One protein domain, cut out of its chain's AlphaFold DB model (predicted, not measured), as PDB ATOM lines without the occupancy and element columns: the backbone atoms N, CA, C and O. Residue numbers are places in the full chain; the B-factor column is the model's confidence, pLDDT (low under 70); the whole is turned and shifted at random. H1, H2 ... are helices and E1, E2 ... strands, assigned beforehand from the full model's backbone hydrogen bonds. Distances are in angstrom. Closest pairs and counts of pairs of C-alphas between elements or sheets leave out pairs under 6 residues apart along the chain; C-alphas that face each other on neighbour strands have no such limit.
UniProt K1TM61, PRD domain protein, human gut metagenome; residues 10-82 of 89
ATOM      1  N   GLU A  10      33.787 -29.340 -11.626       93.94
ATOM      2  CA  GLU A  10      35.136 -28.815 -11.461       93.94
ATOM      3  C   GLU A  10      35.675 -28.251 -12.781       93.94
ATOM      4  O   GLU A  10      36.112 -27.106 -12.810       93.94
ATOM      5  N   GLN A  11      35.538 -28.988 -13.884       92.50
ATOM      6  CA  GLN A  11      35.952 -28.546 -15.218       92.50
ATOM      7  C   GLN A  11      35.134 -27.356 -15.713       92.50
ATOM      8  O   GLN A  11      35.682 -26.451 -16.330       92.50
ATOM      9  N   LEU A  12      33.822 -27.335 -15.451       93.69
ATOM     10  CA  LEU A  12      32.982 -26.188 -15.805       93.69
ATOM     11  C   LEU A  12      33.367 -24.942 -14.999       93.69
ATOM     12  O   LEU A  12      33.429 -23.851 -15.557       93.69
ATOM     13  N   ALA A  13      33.640 -25.103 -13.703       96.31
ATOM     14  CA  ALA A  13      34.060 -24.017 -12.824       96.31
ATOM     15  C   ALA A  13      35.419 -23.445 -13.250       96.31
ATOM     16  O   ALA A  13      35.577 -22.229 -13.309       96.31
ATOM     17  N   GLU A  14      36.367 -24.316 -13.598       95.00
ATOM     18  CA  GLU A  14      37.676 -23.934 -14.121       95.00
ATOM     19  C   GLU A  14      37.557 -23.243 -15.484       95.00
ATOM     20  O   GLU A  14      38.045 -22.130 -15.650       95.00
ATOM     21  N   TYR A  15      36.850 -23.836 -16.446       92.31
ATOM     22  CA  TYR A  15      36.725 -23.268 -17.790       92.31
ATOM     23  C   TYR A  15      36.035 -21.898 -17.792       92.31
ATOM     24  O   TYR A  15      36.437 -20.994 -18.518       92.31
ATOM     25  N   LEU A  16      35.006 -21.733 -16.959       93.88
ATOM     26  CA  LEU A  16      34.242 -20.489 -16.860       93.88
ATOM     27  C   LEU A  16      34.819 -19.507 -15.831       93.88
ATOM     28  O   LEU A  16      34.291 -18.407 -15.699       93.88
ATOM     29  N   GLN A  17      35.884 -19.882 -15.112       96.19
ATOM     30  CA  GLN A  17      36.525 -19.068 -14.072       96.19
ATOM     31  C   GLN A  17      35.536 -18.588 -12.992       96.19
ATOM     32  O   GLN A  17      35.533 -17.431 -12.569       96.19
ATOM     33  N   VAL A  18      34.676 -19.498 -12.525       97.06
ATOM     34  CA  VAL A  18      33.665 -19.235 -11.488       97.06
ATOM     35  C   VAL A  18      33.730 -20.263 -10.361       97.06
ATOM     36  O   VAL A  18      34.391 -21.293 -10.445       97.06
ATOM     37  N   SER A  19      33.012 -20.005  -9.267       98.12
ATOM     38  CA  SER A  19      32.932 -20.959  -8.159       98.12
ATOM     39  C   SER A  19      32.101 -22.200  -8.520       98.12
ATOM     40  O   SER A  19      31.135 -22.118  -9.281       98.12
ATOM     41  N   ARG A  20      32.379 -23.339  -7.867       97.69
ATOM     42  CA  ARG A  20      31.528 -24.545  -7.963       97.69
ATOM     43  C   ARG A  20      30.064 -24.255  -7.617       97.69
ATOM     44  O   ARG A  20      29.165 -24.796  -8.249       97.69
ATOM     45  N   ASN A  21      29.816 -23.382  -6.638       97.94
ATOM     46  CA  ASN A  21      28.459 -22.998  -6.243       97.94
ATOM     47  C   ASN A  21      27.724 -22.261  -7.366       97.94
ATOM     48  O   ASN A  21      26.532 -22.490  -7.552       97.94
ATOM     49  N   THR A  22      28.429 -21.420  -8.126       98.12
ATOM     50  CA  THR A  22      27.881 -20.756  -9.315       98.12
ATOM     51  C   THR A  22      27.431 -21.800 -10.334       98.12
ATOM     52  O   THR A  22      26.262 -21.821 -10.701       98.12
ATOM     53  N   ILE A  23      28.298 -22.765 -10.663       97.81
ATOM     54  CA  ILE A  23      27.955 -23.861 -11.581       97.81
ATOM     55  C   ILE A  23      26.766 -24.686 -11.076       97.81
ATOM     56  O   ILE A  23      25.868 -25.006 -11.849       97.81
ATOM     57  N   PHE A  24      26.697 -25.013  -9.781       96.62
ATOM     58  CA  PHE A  24      25.540 -25.725  -9.224       96.62
ATOM     59  C   PHE A  24      24.239 -24.923  -9.330       96.62
ATOM     60  O   PHE A  24      23.171 -25.502  -9.547       96.62
ATOM     61  N   ASN A  25      24.296 -23.601  -9.155       97.81
ATOM     62  CA  ASN A  25      23.134 -22.734  -9.336       97.81
ATOM     63  C   ASN A  25      22.671 -22.754 -10.794       97.81
ATOM     64  O   ASN A  25      21.485 -22.970 -11.043       97.81
ATOM     65  N   ASP A  26      23.605 -22.632 -11.733       97.31
ATOM     66  CA  ASP A  26      23.311 -22.619 -13.165       97.31
ATOM     67  C   ASP A  26      22.783 -23.977 -13.644       97.31
ATOM     68  O   ASP A  26      21.771 -24.039 -14.340       97.31
ATOM     69  N   ILE A  27      23.359 -25.090 -13.177       96.62
ATOM     70  CA  ILE A  27      22.855 -26.443 -13.457       96.62
ATOM     71  C   ILE A  27      21.405 -26.604 -12.988       96.62
ATOM     72  O   ILE A  27      20.596 -27.205 -13.696       96.62
ATOM     73  N   ARG A  28      21.026 -26.048 -11.828       96.94
ATOM     74  CA  ARG A  28      19.626 -26.091 -11.367       96.94
ATOM     75  C   ARG A  28      18.682 -25.333 -12.296       96.94
ATOM     76  O   ARG A  28      17.527 -25.734 -12.421       96.94
ATOM     77  N   VAL A  29      19.145 -24.258 -12.930       97.50
ATOM     78  CA  VAL A  29      18.374 -23.539 -13.953       97.50
ATOM     79  C   VAL A  29      18.261 -24.388 -15.219       97.50
ATOM     80  O   VAL A  29      17.151 -24.586 -15.705       97.50
ATOM     81  N   VAL A  30      19.368 -24.973 -15.689       96.19
ATOM     82  CA  VAL A  30      19.392 -25.853 -16.871       96.19
ATOM     83  C   VAL A  30      18.453 -27.048 -16.702       96.19
ATOM     84  O   VAL A  30      17.690 -27.358 -17.612       96.19
ATOM     85  N   VAL A  31      18.443 -27.697 -15.531       97.25
ATOM     86  CA  VAL A  31      17.527 -28.815 -15.241       97.25
ATOM     87  C   VAL A  31      16.068 -28.400 -15.426       97.25
ATOM     88  O   VAL A  31      15.308 -29.148 -16.031       97.25
ATOM     89  N   LYS A  32      15.680 -27.212 -14.948       97.19
ATOM     90  CA  LYS A  32      14.313 -26.697 -15.118       97.19
ATOM     91  C   LYS A  32      14.003 -26.394 -16.582       97.19
ATOM     92  O   LYS A  32      12.954 -26.788 -17.063       97.19
ATOM     93  N   GLN A  33      14.926 -25.755 -17.298       95.62
ATOM     94  CA  GLN A  33      14.737 -25.434 -18.716       95.62
ATOM     95  C   GLN A  33      14.587 -26.687 -19.582       95.62
ATOM     96  O   GLN A  33      13.784 -26.701 -20.503       95.62
ATOM     97  N   LEU A  34      15.335 -27.756 -19.294       97.69
ATOM     98  CA  LEU A  34      15.232 -29.009 -20.044       97.69
ATOM     99  C   LEU A  34      13.872 -29.697 -19.867       97.69
ATOM    100  O   LEU A  34      13.399 -30.332 -20.810       97.69
ATOM    101  N   GLN A  35      13.227 -29.536 -18.707       96.38
ATOM    102  CA  GLN A  35      11.896 -30.099 -18.457       96.38
ATOM    103  C   GLN A  35      10.847 -29.543 -19.425       96.38
ATOM    104  O   GLN A  35      10.002 -30.309 -19.880       96.38
ATOM    105  N   ASP A  36      10.954 -28.272 -19.828       95.81
ATOM    106  CA  ASP A  36      10.048 -27.653 -20.811       95.81
ATOM    107  C   ASP A  36      10.117 -28.329 -22.196       95.81
ATOM    108  O   ASP A  36       9.206 -28.195 -23.013       95.81
ATOM    109  N   PHE A  37      11.187 -29.087 -22.463       95.50
ATOM    110  CA  PHE A  37      11.397 -29.832 -23.703       95.50
ATOM    111  C   PHE A  37      11.209 -31.348 -23.540       95.50
ATOM    112  O   PHE A  37      11.506 -32.084 -24.479       95.50
ATOM    113  N   ASP A  38      10.713 -31.834 -22.397       97.38
ATOM    114  CA  ASP A  38      10.709 -33.259 -22.015       97.38
ATOM    115  C   ASP A  38      12.116 -33.896 -22.073       97.38
ATOM    116  O   ASP A  38      12.296 -35.039 -22.504       97.38
ATOM    117  N   LEU A  39      13.137 -33.136 -21.669       98.25
ATOM    118  CA  LEU A  39      14.525 -33.581 -21.566       98.25
ATOM    119  C   LEU A  39      14.997 -33.539 -20.112       98.25
ATOM    120  O   LEU A  39      14.430 -32.856 -19.259       98.25
ATOM    121  N   THR A  40      16.074 -34.263 -19.820       97.81
ATOM    122  CA  THR A  40      16.676 -34.290 -18.483       97.81
ATOM    123  C   THR A  40      18.184 -34.110 -18.552       97.81
ATOM    124  O   THR A  40      18.807 -34.344 -19.588       97.81
ATOM    125  N   LEU A  41      18.783 -33.687 -17.439       97.12
ATOM    126  CA  LEU A  41      20.231 -33.658 -17.278       97.12
ATOM    127  C   LEU A  41      20.659 -34.844 -16.408       97.12
ATOM    128  O   LEU A  41      20.417 -34.861 -15.203       97.12
ATOM    129  N   GLY A  42      21.285 -35.837 -17.030       94.88
ATOM    130  CA  GLY A  42      21.885 -36.978 -16.352       94.88
ATOM    131  C   GLY A  42      23.317 -36.692 -15.903       94.88
ATOM    132  O   GLY A  42      23.997 -35.819 -16.442       94.88
ATOM    133  N   TYR A  43      23.795 -37.465 -14.927       94.25
ATOM    134  CA  TYR A  43      25.186 -37.448 -14.482       94.25
ATOM    135  C   TYR A  43      25.692 -38.873 -14.250       94.25
ATOM    136  O   TYR A  43      25.027 -39.685 -13.607       94.25
ATOM    137  N   LYS A  44      26.889 -39.182 -14.756       92.50
ATOM    138  CA  LYS A  44      27.607 -40.434 -14.470       92.50
ATOM    139  C   LYS A  44      29.075 -40.115 -14.233       92.50
ATOM    140  O   LYS A  44      29.685 -39.480 -15.080       92.50
ATOM    141  N   SER A  45      29.691 -40.631 -13.171       84.44
ATOM    142  CA  SER A  45      31.065 -40.255 -12.781       84.44
ATOM    143  C   SER A  45      32.122 -40.399 -13.889       84.44
ATOM    144  O   SER A  45      33.061 -39.619 -13.930       84.44
ATOM    145  N   LYS A  46      31.972 -41.365 -14.810       85.50
ATOM    146  CA  LYS A  46      32.899 -41.566 -15.946       85.50
ATOM    147  C   LYS A  46      32.551 -40.766 -17.209       85.50
ATOM    148  O   LYS A  46      33.374 -40.691 -18.110       85.50
ATOM    149  N   GLN A  47      31.333 -40.233 -17.302       87.62
ATOM    150  CA  GLN A  47      30.809 -39.526 -18.482       87.62
ATOM    151  C   GLN A  47      30.594 -38.028 -18.209       87.62
ATOM    152  O   GLN A  47      30.550 -37.232 -19.140       87.62
ATOM    153  N   GLY A  48      30.477 -37.639 -16.940       92.81
ATOM    154  CA  GLY A  48      30.064 -36.310 -16.521       92.81
ATOM    155  C   GLY A  48      28.572 -36.078 -16.738       92.81
ATOM    156  O   GLY A  48      27.779 -37.027 -16.750       92.81
ATOM    157  N   TYR A  49      28.203 -34.811 -16.893       94.56
ATOM    158  CA  TYR A  49      26.860 -34.388 -17.254       94.56
ATOM    159  C   TYR A  49      26.559 -34.681 -18.723       94.56
ATOM    160  O   TYR A  49      27.395 -34.488 -19.606       94.56
ATOM    161  N   PHE A  50      25.336 -35.124 -18.991       94.25
ATOM    162  CA  PHE A  50      24.823 -35.340 -20.338       94.25
ATOM    163  C   PHE A  50      23.327 -35.041 -20.380       94.25
ATOM    164  O   PHE A  50      22.623 -35.230 -19.393       94.25
ATOM    165  N   ILE A  51      22.839 -34.578 -21.528       96.00
ATOM    166  CA  ILE A  51      21.403 -34.402 -21.757       96.00
ATOM    167  C   ILE A  51      20.830 -35.747 -22.206       96.00
ATOM    168  O   ILE A  51      21.407 -36.394 -23.082       96.00
ATOM    169  N   ASP A  52      19.720 -36.153 -21.602       96.44
ATOM    170  CA  ASP A  52      19.029 -37.412 -21.879       96.44
ATOM    171  C   ASP A  52      17.563 -37.167 -22.265       96.44
ATOM    172  O   ASP A  52      16.960 -36.167 -21.859       96.44
ATOM    173  N   GLY A  53      16.999 -38.079 -23.059       97.19
ATOM    174  CA  GLY A  53      15.650 -37.988 -23.622       97.19
ATOM    175  C   GLY A  53      15.601 -38.216 -25.137       97.19
ATOM    176  O   GLY A  53      16.513 -38.786 -25.739       97.19
ATOM    177  N   ASP A  54      14.509 -37.784 -25.771       97.88
ATOM    178  CA  ASP A  54      14.305 -37.984 -27.207       97.88
ATOM    179  C   ASP A  54      15.359 -37.241 -28.051       97.88
ATOM    180  O   ASP A  54      15.547 -36.026 -27.959       97.88
ATOM    181  N   SER A  55      16.033 -37.977 -28.936       97.00
ATOM    182  CA  SER A  55      17.129 -37.432 -29.745       97.00
ATOM    183  C   SER A  55      16.705 -36.338 -30.734       97.00
ATOM    184  O   SER A  55      17.517 -35.478 -31.078       97.00
ATOM    185  N   ILE A  56      15.460 -36.347 -31.228       97.69
ATOM    186  CA  ILE A  56      14.931 -35.289 -32.102       97.69
ATOM    187  C   ILE A  56      14.768 -34.008 -31.287       97.69
ATOM    188  O   ILE A  56      15.208 -32.953 -31.742       97.69
ATOM    189  N   ARG A  57      14.238 -34.103 -30.067       97.81
ATOM    190  CA  ARG A  57      14.084 -32.959 -29.159       97.81
ATOM    191  C   ARG A  57      15.424 -32.363 -28.737       97.81
ATOM    192  O   ARG A  57      15.580 -31.146 -28.790       97.81
ATOM    193  N   ILE A  58      16.420 -33.197 -28.427       97.44
ATOM    194  CA  ILE A  58      17.791 -32.732 -28.138       97.44
ATOM    195  C   ILE A  58      18.354 -31.941 -29.327       97.44
ATOM    196  O   ILE A  58      18.892 -30.846 -29.155       97.44
ATOM    197  N   ARG A  59      18.205 -32.464 -30.553       97.62
ATOM    198  CA  ARG A  59      18.659 -31.769 -31.770       97.62
ATOM    199  C   ARG A  59      17.901 -30.464 -32.005       97.62
ATOM    200  O   ARG A  59      18.528 -29.475 -32.371       97.62
ATOM    201  N   ALA A  60      16.590 -30.441 -31.778       97.25
ATOM    202  CA  ALA A  60      15.778 -29.234 -31.912       97.25
ATOM    203  C   ALA A  60      16.210 -28.144 -30.917       97.25
ATOM    204  O   ALA A  60      16.386 -26.995 -31.317       97.25
ATOM    205  N   LEU A  61      16.468 -28.514 -29.658       96.69
ATOM    206  CA  LEU A  61      16.982 -27.601 -28.637       96.69
ATOM    207  C   LEU A  61      18.341 -27.014 -29.039       96.69
ATOM    208  O   LEU A  61      18.562 -25.809 -28.947       96.69
ATOM    209  N   PHE A  62      19.244 -27.856 -29.542       95.19
ATOM    210  CA  PHE A  62      20.553 -27.409 -30.014       95.19
ATOM    211  C   PHE A  62      20.441 -26.422 -31.186       95.19
ATOM    212  O   PHE A  62      21.089 -25.375 -31.178       95.19
ATOM    213  N   MET A  63      19.571 -26.714 -32.160       96.75
ATOM    214  CA  MET A  63      19.300 -25.809 -33.282       96.75
ATOM    215  C   MET A  63      18.706 -24.478 -32.814       96.75
ATOM    216  O   MET A  63      19.097 -23.430 -33.323       96.75
ATOM    217  N   LEU A  64      17.805 -24.497 -31.826       95.44
ATOM    218  CA  LEU A  64      17.232 -23.290 -31.234       95.44
ATOM    219  C   LEU A  64      18.328 -22.376 -30.661       95.44
ATOM    220  O   LEU A  64      18.404 -21.211 -31.046       95.44
ATOM    221  N   TYR A  65      19.212 -22.898 -29.804       92.88
ATOM    222  CA  TYR A  65      20.285 -22.095 -29.204       92.88
ATOM    223  C   TYR A  65      21.315 -21.604 -30.223       92.88
ATOM    224  O   TYR A  65      21.708 -20.441 -30.157       92.88
ATOM    225  N   ILE A  66      21.713 -22.427 -31.201       92.56
ATOM    226  CA  ILE A  66      22.602 -21.967 -32.280       92.56
ATOM    227  C   ILE A  66      21.967 -20.810 -33.048       92.56
ATOM    228  O   ILE A  66      22.623 -19.799 -33.284       92.56
ATOM    229  N   ASN A  67      20.689 -20.929 -33.412       94.12
ATOM    230  CA  ASN A  67      19.994 -19.875 -34.145       94.12
ATOM    231  C   ASN A  67      19.867 -18.585 -33.325       94.12
ATOM    232  O   ASN A  67      19.931 -17.506 -33.905       94.12
ATOM    233  N   MET A  68      19.739 -18.674 -31.997       91.44
ATOM    234  CA  MET A  68      19.746 -17.498 -31.116       91.44
ATOM    235  C   MET A  68      21.130 -16.849 -30.993       91.44
ATOM    236  O   MET A  68      21.225 -15.628 -30.907       91.44
ATOM    237  N   LEU A  69      22.205 -17.642 -30.995       88.00
ATOM    238  CA  LEU A  69      23.576 -17.135 -30.887       88.00
ATOM    239  C   LEU A  69      24.119 -16.598 -32.213       88.00
ATOM    240  O   LEU A  69      24.963 -15.703 -32.209       88.00
ATOM    241  N   LYS A  70      23.634 -17.116 -33.345       88.81
ATOM    242  CA  LYS A  70      24.118 -16.773 -34.687       88.81
ATOM    243  C   LYS A  70      24.157 -15.259 -34.958       88.81
ATOM    244  O   LYS A  70      25.227 -14.796 -35.344       88.81
ATOM    245  N   PRO A  71      23.099 -14.465 -34.701       88.62
ATOM    246  CA  PRO A  71      23.152 -13.020 -34.921       88.62
ATOM    247  C   PRO A  71      24.221 -12.334 -34.068       88.62
ATOM    248  O   PRO A  71      24.869 -11.401 -34.527       88.62
ATOM    249  N   VAL A  72      24.433 -12.811 -32.838       86.62
ATOM    250  CA  VAL A  72      25.428 -12.239 -31.923       86.62
ATOM    251  C   VAL A  72      26.850 -12.590 -32.367       86.62
ATOM    252  O   VAL A  72      27.744 -11.755 -32.291       86.62
ATOM    253  N   TYR A  73      27.061 -13.794 -32.898       80.69
ATOM    254  CA  TYR A  73      28.336 -14.198 -33.491       80.69
ATOM    255  C   TYR A  73      28.652 -13.453 -34.799       80.69
ATOM    256  O   TYR A  73      29.794 -13.058 -35.055       80.69
ATOM    257  N   GLU A  74      27.641 -13.265 -35.646       83.88
ATOM    258  CA  GLU A  74      27.774 -12.527 -36.904       83.88
ATOM    259  C   GLU A  74      28.006 -11.039 -36.644       83.88
ATOM    260  O   GLU A  74      28.814 -10.418 -37.337       83.88
ATOM    261  N   SER A  75      27.388 -10.490 -35.596       82.31
ATOM    262  CA  SER A  75      27.675  -9.137 -35.133       82.31
ATOM    263  C   SER A  75      29.129  -9.001 -34.664       82.31
ATOM    264  O   SER A  75      29.731  -9.924 -34.114       82.31
ATOM    265  N   GLU A  76      29.725  -7.823 -34.847       74.06
ATOM    266  CA  GLU A  76      31.067  -7.520 -34.326       74.06
ATOM    267  C   GLU A  76      31.104  -7.389 -32.790       74.06
ATOM    268  O   GLU A  76      32.159  -7.132 -32.216       74.06
ATOM    269  N   THR A  77      29.975  -7.608 -32.102       75.69
ATOM    270  CA  THR A  77      29.848  -7.548 -30.637       75.69
ATOM    271  C   THR A  77      30.798  -8.508 -29.918       75.69
ATOM    272  O   THR A  77      31.256  -8.202 -28.819       75.69
ATOM    273  N   PHE A  78      31.146  -9.632 -30.548       70.00
ATOM    274  CA  PHE A  78      32.129 -10.590 -30.039       70.00
ATOM    275  C   PHE A  78      33.348 -10.721 -30.958       70.00
ATOM    276  O   PHE A  78      33.795 -11.826 -31.263       70.00
ATOM    277  N   SER A  79      33.901  -9.596 -31.416       70.50
ATOM    278  CA  SER A  79      35.127  -9.577 -32.228       70.50
ATOM    279  C   SER A  79      36.293 -10.344 -31.583       70.50
ATOM    280  O   SER A  79      37.026 -11.029 -32.287       70.50
ATOM    281  N   TYR A  80      36.394 -10.332 -30.251       68.25
ATOM    282  CA  TYR A  80      37.399 -11.075 -29.480       68.25
ATOM    283  C   TYR A  80      37.204 -12.602 -29.476       68.25
ATOM    284  O   TYR A  80      38.162 -13.326 -29.247       68.25
ATOM    285  N   LEU A  81      35.998 -13.121 -29.755       64.75
ATOM    286  CA  LEU A  81      35.772 -14.570 -29.905       64.75
ATOM    287  C   LEU A  81      36.164 -15.087 -31.297       64.75
ATOM    288  O   LEU A  81      36.204 -16.296 -31.516       64.75
ATOM    289  N   LYS A  82      36.407 -14.184 -32.257       63.12
ATOM    290  CA  LYS A  82      36.905 -14.530 -33.598       63.12
ATOM    291  C   LYS A  82      38.427 -14.677 -33.622       63.12
ATOM    292  O   LYS A  82      38.967 -15.138 -34.627       63.12
TER     293      LYS A  82
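Overview. This is residues 10 to 82 of the 89 residues of the protein "PRD domain protein" of human gut metagenome (UniProt K1TM61). H2 and antiparallel hairpin E1 E2 back an open C, with H1 cornering one end and H3 an arm to H4. The printed part, mostly helix, has 73 residues and, in order, H1 H2 E1 E2 H3 H4. It is loose, radius of gyration of the C-alphas 14.6 A, spanning 38 by 32 by 21 A.

Arrangement. H1, residues 10 to 16, touches H2, residues 20 to 35, by residues 20 to 23 alone, closest C-alphas 13 and 20, 5.5 A. E1, residues 39 to 44, has C-alpha 40 5.7 A from C-alpha 34 of H2, and N 42 2.8 A from O 50 of E2, residues 48 to 53. In H1 and H2 every O i to N i+4 pair is within hydrogen-bond range; H3, residues 55 to 74, has 14 of 16 and H4, residues 76 to 82, 0 of 3, but 3 of 4 O i to N i+3.

Along the chain. C-alpha 10 is at (35.136, -28.815, -11.461), C-alpha 82 at (36.905, -14.530, -33.598).

Size, cuts and confidence. Residues 80 to 82 are under pLDDT 70.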